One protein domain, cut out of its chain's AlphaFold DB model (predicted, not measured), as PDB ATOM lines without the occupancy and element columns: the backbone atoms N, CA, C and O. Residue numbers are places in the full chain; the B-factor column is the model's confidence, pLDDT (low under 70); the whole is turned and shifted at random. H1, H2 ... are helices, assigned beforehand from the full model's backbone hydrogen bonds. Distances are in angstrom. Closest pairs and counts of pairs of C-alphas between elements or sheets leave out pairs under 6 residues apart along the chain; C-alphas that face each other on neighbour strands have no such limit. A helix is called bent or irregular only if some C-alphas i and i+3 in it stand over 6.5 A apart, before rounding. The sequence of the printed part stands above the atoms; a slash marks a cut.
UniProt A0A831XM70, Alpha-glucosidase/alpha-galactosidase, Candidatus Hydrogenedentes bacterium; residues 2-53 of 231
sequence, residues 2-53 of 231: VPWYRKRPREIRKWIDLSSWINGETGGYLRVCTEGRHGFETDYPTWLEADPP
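What this domain is: This is residues 2 to 53 of the 231 residues of the protein "Alpha-glucosidase/alpha-galactosidase" of Candidatus Hydrogenedentes bacterium (UniProt A0A831XM70). A small head of loops, with the short helix H1 at its far end, leads into one long helix, H2, most of which sticks out as an arm: residues 33 to 53 stand free. The head, residues 2 to 32, spans 24 by 15 by 14 A, and the arm makes much of the length. The printed part has 52 residues with two named helices, H1 then H2, and no named strand; its class is all helix, with 26 residues in the helices. The whole is extended, with a radius of gyration of the C-alphas of 16.9 A, and spans 50 by 18 by 15 A.

How they stand to each other: H1, residues 3 to 6, and H2, residues 28 to 49, are apart. A long link of 21 residues, 7 to 27, joins them. H2 has a kink of 43 degrees near residue 42. It is only just irregular: C-alphas 42 and 45 are 6.8 A apart. In the backbone of H2, 16 of 18 O i to N i+4 pairs are within hydrogen-bond range, while H1 is too short for such a pair and its one O i to N i+3 pair is within range.

Where its parts are: H1 begins at C-alpha 3, at (1.118, 63.430, 15.153), and measures 5.3 A from first to last C-alpha. H2 begins at C-alpha 28, at (-3.241, 47.900, 14.163), and ends 31.4 A away at C-alpha 49, at (0.045, 17.632, 22.042).

The domain as a whole: The two C-alphas farthest apart, those of Arg 8 and Asp 51, are 51.0 A apart. The printed part has no cut. Its mean pLDDT is 90.7, and no printed residue is under 70.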
ATOM      1  N   VAL A   2       3.870  59.918  15.512       89.12
ATOM      2  CA  VAL A   2       4.146  61.077  14.659       89.12
ATOM      3  C   VAL A   2       2.841  61.838  14.358       89.12
ATOM      4  O   VAL A   2       2.119  61.468  13.426       89.12
ATOM      5  N   PRO A   3       2.471  62.861  15.159       89.00
ATOM      6  CA  PRO A   3       1.118  63.430  15.153       89.00
ATOM      7  C   PRO A   3       0.755  64.196  13.877       89.00
ATOM      8  O   PRO A   3      -0.429  64.303  13.550       89.00
ATOM      9  N   TRP A   4       1.734  64.731  13.144       90.06
ATOM     10  CA  TRP A   4       1.479  65.538  11.945       90.06
ATOM     11  C   TRP A   4       0.854  64.737  10.794       90.06
ATOM     12  O   TRP A   4       0.003  65.271  10.087       90.06
ATOM     13  N   TYR A   5       1.149  63.439  10.671       90.81
ATOM     14  CA  TYR A   5       0.535  62.567   9.652       90.81
ATOM     15  C   TYR A   5      -0.884  62.092  10.003       90.81
ATOM     16  O   TYR A   5      -1.517  61.383   9.220       90.81
ATOM     17  N   ARG A   6      -1.403  62.452  11.186       88.69
ATOM     18  CA  ARG A   6      -2.655  61.904  11.736       88.69
ATOM     19  C   ARG A   6      -3.724  62.948  12.054       88.69
ATOM     20  O   ARG A   6      -4.701  62.636  12.726       88.69
ATOM     21  N   LYS A   7      -3.580  64.175  11.541       87.88
ATOM     22  CA  LYS A   7      -4.495  65.289  11.846       87.88
ATOM     23  C   LYS A   7      -5.829  65.240  11.108       87.88
ATOM     24  O   LYS A   7      -6.857  65.563  11.694       87.88
ATOM     25  N   ARG A   8      -5.835  64.873   9.824       89.44
ATOM     26  CA  ARG A   8      -7.026  64.980   8.966       89.44
ATOM     27  C   ARG A   8      -7.448  63.605   8.458       89.44
ATOM     28  O   ARG A   8      -6.736  63.045   7.626       89.44
ATOM     29  N   PRO A   9      -8.616  63.069   8.863       88.19
ATOM     30  CA  PRO A   9      -9.043  61.719   8.483       88.19
ATOM     31  C   PRO A   9      -9.006  61.438   6.976       88.19
ATOM     32  O   PRO A   9      -8.618  60.350   6.562       88.19
ATOM     33  N   ARG A  10      -9.348  62.435   6.150       90.06
ATOM     34  CA  ARG A  10      -9.337  62.322   4.681       90.06
ATOM     35  C   ARG A  10      -7.926  62.250   4.075       90.06
ATOM     36  O   ARG A  10      -7.785  61.817   2.940       90.06
ATOM     37  N   GLU A  11      -6.894  62.660   4.810       91.94
ATOM     38  CA  GLU A  11      -5.499  62.686   4.348       91.94
ATOM     39  C   GLU A  11      -4.658  61.541   4.914       91.94
ATOM     40  O   GLU A  11      -3.627  61.222   4.335       91.94
ATOM     41  N   ILE A  12      -5.089  60.893   6.005       91.69
ATOM     42  CA  ILE A  12      -4.309  59.848   6.695       91.69
ATOM     43  C   ILE A  12      -3.852  58.745   5.731       91.69
ATOM     44  O   ILE A  12      -2.706  58.314   5.790       91.69
ATOM     45  N   ARG A  13      -4.703  58.331   4.788       91.81
ATOM     46  CA  ARG A  13      -4.365  57.277   3.814       91.81
ATOM     47  C   ARG A  13      -3.259  57.650   2.821       91.81
ATOM     48  O   ARG A  13      -2.788  56.771   2.121       91.81
ATOM     49  N   LYS A  14      -2.831  58.916   2.762       93.62
ATOM     50  CA  LYS A  14      -1.656  59.329   1.976       93.62
ATOM     51  C   LYS A  14      -0.338  58.895   2.622       93.62
ATOM     52  O   LYS A  14       0.667  58.811   1.933       93.62
ATOM     53  N   TRP A  15      -0.349  58.657   3.935       93.12
ATOM     54  CA  TRP A  15       0.849  58.407   4.744       93.12
ATOM     55  C   TRP A  15       0.880  57.012   5.364       93.12
ATOM     56  O   TRP A  15       1.906  56.609   5.902       93.12
ATOM     57  N   ILE A  16      -0.256  56.309   5.358       93.25
ATOM     58  CA  ILE A  16      -0.420  55.015   6.013       93.25
ATOM     59  C   ILE A  16      -0.560  53.924   4.965       93.25
ATOM     60  O   ILE A  16      -1.457  53.977   4.124       93.25
ATOM     61  N   ASP A  17       0.274  52.905   5.102       92.88
ATOM     62  CA  ASP A  17       0.173  51.658   4.363       92.88
ATOM     63  C   ASP A  17      -0.476  50.577   5.250       92.88
ATOM     64  O   ASP A  17      -0.234  50.510   6.455       92.88
ATOM     65  N   LEU A  18      -1.352  49.756   4.665       94.19
ATOM     66  CA  LEU A  18      -2.088  48.705   5.383       94.19
ATOM     67  C   LEU A  18      -1.510  47.302   5.142       94.19
ATOM     68  O   LEU A  18      -2.127  46.324   5.569       94.19
ATOM     69  N   SER A  19      -0.352  47.180   4.482       94.50
ATOM     70  CA  SER A  19       0.305  45.879   4.278       94.50
ATOM     71  C   SER A  19       0.858  45.296   5.584       94.50
ATOM     72  O   SER A  19       0.878  44.078   5.762       94.50
ATOM     73  N   SER A  20       1.233  46.161   6.534       92.81
ATOM     74  CA  SER A  20       1.664  45.784   7.878       92.81
ATOM     75  C   SER A  20       1.079  46.720   8.929       92.81
ATOM     76  O   SER A  20       0.943  47.923   8.718       92.81
ATOM     77  N   TRP A  21       0.760  46.176  10.105       92.69
ATOM     78  CA  TRP A  21       0.156  46.937  11.204       92.69
ATOM     79  C   TRP A  21       1.056  48.088  11.684       92.69
ATOM     80  O   TRP A  21       0.555  49.137  12.100       92.69
ATOM     81  N   ILE A  22       2.379  47.896  11.614       91.31
ATOM     82  CA  ILE A  22       3.383  48.857  12.083       91.31
ATOM     83  C   ILE A  22       3.493  50.077  11.163       91.31
ATOM     84  O   ILE A  22       3.896  51.149  11.609       91.31
ATOM     85  N   ASN A  23       2.998  49.972   9.925       93.19
ATOM     86  CA  ASN A  23       2.998  51.056   8.934       93.19
ATOM     87  C   ASN A  23       1.915  52.117   9.209       93.19
ATOM     88  O   ASN A  23       1.593  52.952   8.367       93.19
ATOM     89  N   GLY A  24       1.368  52.109  10.427       90.62
ATOM     90  CA  GLY A  24       0.520  53.157  10.965       90.62
ATOM     91  C   GLY A  24      -0.977  52.881  10.866       90.62
ATOM     92  O   GLY A  24      -1.782  53.813  10.971       90.62
ATOM     93  N   GLU A  25      -1.374  51.617  10.775       93.44
ATOM     94  CA  GLU A  25      -2.769  51.218  10.921       93.44
ATOM     95  C   GLU A  25      -3.377  51.765  12.235       93.44
ATOM     96  O   GLU A  25      -2.808  51.708  13.329       93.44
ATOM     97  N   THR A  26      -4.583  52.313  12.139       91.44
ATOM     98  CA  THR A  26      -5.369  52.821  13.261       91.44
ATOM     99  C   THR A  26      -5.864  51.663  14.118       91.44
ATOM    100  O   THR A  26      -6.840  50.998  13.777       91.44
ATOM    101  N   GLY A  27      -5.227  51.468  15.274       90.62
ATOM    102  CA  GLY A  27      -5.494  50.322  16.144       90.62
ATOM    103  C   GLY A  27      -4.863  49.019  15.644       90.62
ATOM    104  O   GLY A  27      -5.280  47.955  16.089       90.62
ATOM    105  N   GLY A  28      -3.875  49.088  14.741       93.56
ATOM    106  CA  GLY A  28      -3.241  47.900  14.163       93.56
ATOM    107  C   GLY A  28      -2.579  46.997  15.198       93.56
ATOM    108  O   GLY A  28      -2.787  45.790  15.167       93.56
ATOM    109  N   TYR A  29      -1.866  47.576  16.170       92.88
ATOM    110  CA  TYR A  29      -1.255  46.798  17.251       92.88
ATOM    111  C   TYR A  29      -2.310  46.038  18.072       92.88
ATOM    112  O   TYR A  29      -2.214  44.825  18.227       92.88
ATOM    113  N   LEU A  30      -3.391  46.713  18.490       93.06
ATOM    114  CA  LEU A  30      -4.507  46.075  19.201       93.06
ATOM    115  C   LEU A  30      -5.133  44.937  18.382       93.06
ATOM    116  O   LEU A  30      -5.412  43.868  18.927       93.06
ATOM    117  N   ARG A  31      -5.346  45.157  17.078       94.94
ATOM    118  CA  ARG A  31      -5.870  44.135  16.168       94.94
ATOM    119  C   ARG A  31      -4.961  42.909  16.138       94.94
ATOM    120  O   ARG A  31      -5.452  41.802  16.324       94.94
ATOM    121  N   VAL A  32      -3.658  43.104  15.938       94.12
ATOM    122  CA  VAL A  32      -2.675  42.014  15.866       94.12
ATOM    123  C   VAL A  32      -2.563  41.266  17.190       94.12
ATOM    124  O   VAL A  32      -2.570  40.040  17.173       94.12
ATOM    125  N   CYS A  33      -2.555  41.955  18.332       94.44
ATOM    126  CA  CYS A  33      -2.560  41.299  19.641       94.44
ATOM    127  C   CYS A  33      -3.842  40.489  19.875       94.44
ATOM    128  O   CYS A  33      -3.787  39.392  20.422       94.44
ATOM    129  N   THR A  34      -4.994  41.005  19.441       93.44
ATOM    130  CA  THR A  34      -6.283  40.309  19.566       93.44
ATOM    131  C   THR A  34      -6.325  39.065  18.676       93.44
ATOM    132  O   THR A  34      -6.686  37.988  19.137       93.44
ATOM    133  N   GLU A  35      -5.905  39.190  17.415       93.19
ATOM    134  CA  GLU A  35      -5.771  38.066  16.479       93.19
ATOM    135  C   GLU A  35      -4.769  37.019  16.987       93.19
ATOM    136  O   GLU A  35      -5.071  35.827  16.974       93.19
ATOM    137  N   GLY A  36      -3.614  37.454  17.496       91.12
ATOM    138  CA  GLY A  36      -2.599  36.577  18.079       91.12
ATOM    139  C   GLY A  36      -3.111  35.830  19.308       91.12
ATOM    140  O   GLY A  36      -2.904  34.626  19.414       91.12
ATOM    141  N   ARG A  37      -3.858  36.505  20.190       90.94
ATOM    142  CA  ARG A  37      -4.515  35.869  21.337       90.94
ATOM    143  C   ARG A  37      -5.538  34.822  20.902       90.94
ATOM    144  O   ARG A  37      -5.517  33.719  21.433       90.94
ATOM    145  N   HIS A  38      -6.404  35.149  19.941       88.38
ATOM    146  CA  HIS A  38      -7.376  34.191  19.411       88.38
ATOM    147  C   HIS A  38      -6.687  32.956  18.819       88.38
ATOM    148  O   HIS A  38      -7.150  31.843  19.034       88.38
ATOM    149  N   GLY A  39      -5.593  33.154  18.075       83.38
ATOM    150  CA  GLY A  39      -4.788  32.056  17.541       83.38
ATOM    151  C   GLY A  39      -4.170  31.215  18.655       83.38
ATOM    152  O   GLY A  39      -4.316  30.000  18.646       83.38
ATOM    153  N   PHE A  40      -3.565  31.855  19.658       86.88
ATOM    154  CA  PHE A  40      -2.971  31.165  20.801       86.88
ATOM    155  C   PHE A  40      -3.998  30.313  21.556       86.88
ATOM    156  O   PHE A  40      -3.752  29.136  21.784       86.88
ATOM    157  N   GLU A  41      -5.175  30.856  21.880       87.31
ATOM    158  CA  GLU A  41      -6.234  30.114  22.582       87.31
ATOM    159  C   GLU A  41      -6.690  28.859  21.813       87.31
ATOM    160  O   GLU A  41      -7.073  27.873  22.441       87.31
ATOM    161  N   THR A  42      -6.628  28.861  20.475       86.00
ATOM    162  CA  THR A  42      -7.042  27.702  19.668       86.00
ATOM    163  C   THR A  42      -5.920  26.754  19.285       86.00
ATOM    164  O   THR A  42      -6.183  25.568  19.109       86.00
ATOM    165  N   ASP A  43      -4.708  27.266  19.100       85.94
ATOM    166  CA  ASP A  43      -3.594  26.505  18.538       85.94
ATOM    167  C   ASP A  43      -2.667  25.971  19.641       85.94
ATOM    168  O   ASP A  43      -2.043  24.929  19.455       85.94
ATOM    169  N   TYR A  44      -2.633  26.616  20.816       88.00
ATOM    170  CA  TYR A  44      -1.793  26.201  21.945       88.00
ATOM    171  C   TYR A  44      -2.051  24.761  22.418       88.00
ATOM    172  O   TYR A  44      -1.069  24.037  22.572       88.00
ATOM    173  N   PRO A  45      -3.305  24.284  22.600       90.56
ATOM    174  CA  PRO A  45      -3.535  22.887  22.980       90.56
ATOM    175  C   PRO A  45      -2.978  21.906  21.943       90.56
ATOM    176  O   PRO A  45      -2.325  20.934  22.297       90.56
ATOM    177  N   THR A  46      -3.152  22.212  20.655       88.69
ATOM    178  CA  THR A  46      -2.606  21.399  19.563       88.69
ATOM    179  C   THR A  46      -1.077  21.410  19.551       88.69
ATOM    180  O   THR A  46      -0.474  20.377  19.288       88.69
ATOM    181  N   TRP A  47      -0.433  22.544  19.837       88.00
ATOM    182  CA  TRP A  47       1.029  22.610  19.951       88.00
ATOM    183  C   TRP A  47       1.566  21.838  21.153       88.00
ATOM    184  O   TRP A  47       2.669  21.313  21.073       88.00
ATOM    185  N   LEU A  48       0.805  21.774  22.246       90.31
ATOM    186  CA  LEU A  48       1.190  21.041  23.450       90.31
ATOM    187  C   LEU A  48       1.124  19.517  23.250       90.31
ATOM    188  O   LEU A  48       1.896  18.791  23.865       90.31
ATOM    189  N   GLU A  49       0.202  19.049  22.406       92.88
ATOM    190  CA  GLU A  49       0.045  17.632  22.042       92.88
ATOM    191  C   GLU A  49       0.971  17.191  20.899       92.88
ATOM    192  O   GLU A  49       1.244  16.001  20.754       92.88
ATOM    193  N   ALA A  50       1.421  18.128  20.061       90.94
ATOM    194  CA  ALA A  50       2.306  17.838  18.941       90.94
ATOM    195  C   ALA A  50       3.739  17.547  19.405       90.94
ATOM    196  O   ALA A  50       4.210  18.087  20.406       90.94
ATOM    197  N   ASP A  51       4.465  16.754  18.615       91.94
ATOM    198  CA  ASP A  51       5.902  16.598  18.818       91.94
ATOM    199  C   ASP A  51       6.601  17.964  18.709       91.94
ATOM    200  O   ASP A  51       6.285  18.756  17.806       91.94
ATOM    201  N   PRO A  52       7.561  18.266  19.604       85.19
ATOM    202  CA  PRO A  52       8.288  19.521  19.540       85.19
ATOM    203  C   PRO A  52       9.027  19.617  18.197       85.19
ATOM    204  O   PRO A  52       9.616  18.631  17.741       85.19
ATOM    205  N   PRO A  53       9.031  20.794  17.548       84.38
ATOM    206  CA  PRO A  53       9.753  20.958  16.298       84.38
ATOM    207  C   PRO A  53      11.250  20.720  16.521       84.38
ATOM    208  O   PRO A  53      11.806  21.072  17.562       84.38
TER     209      PRO A  53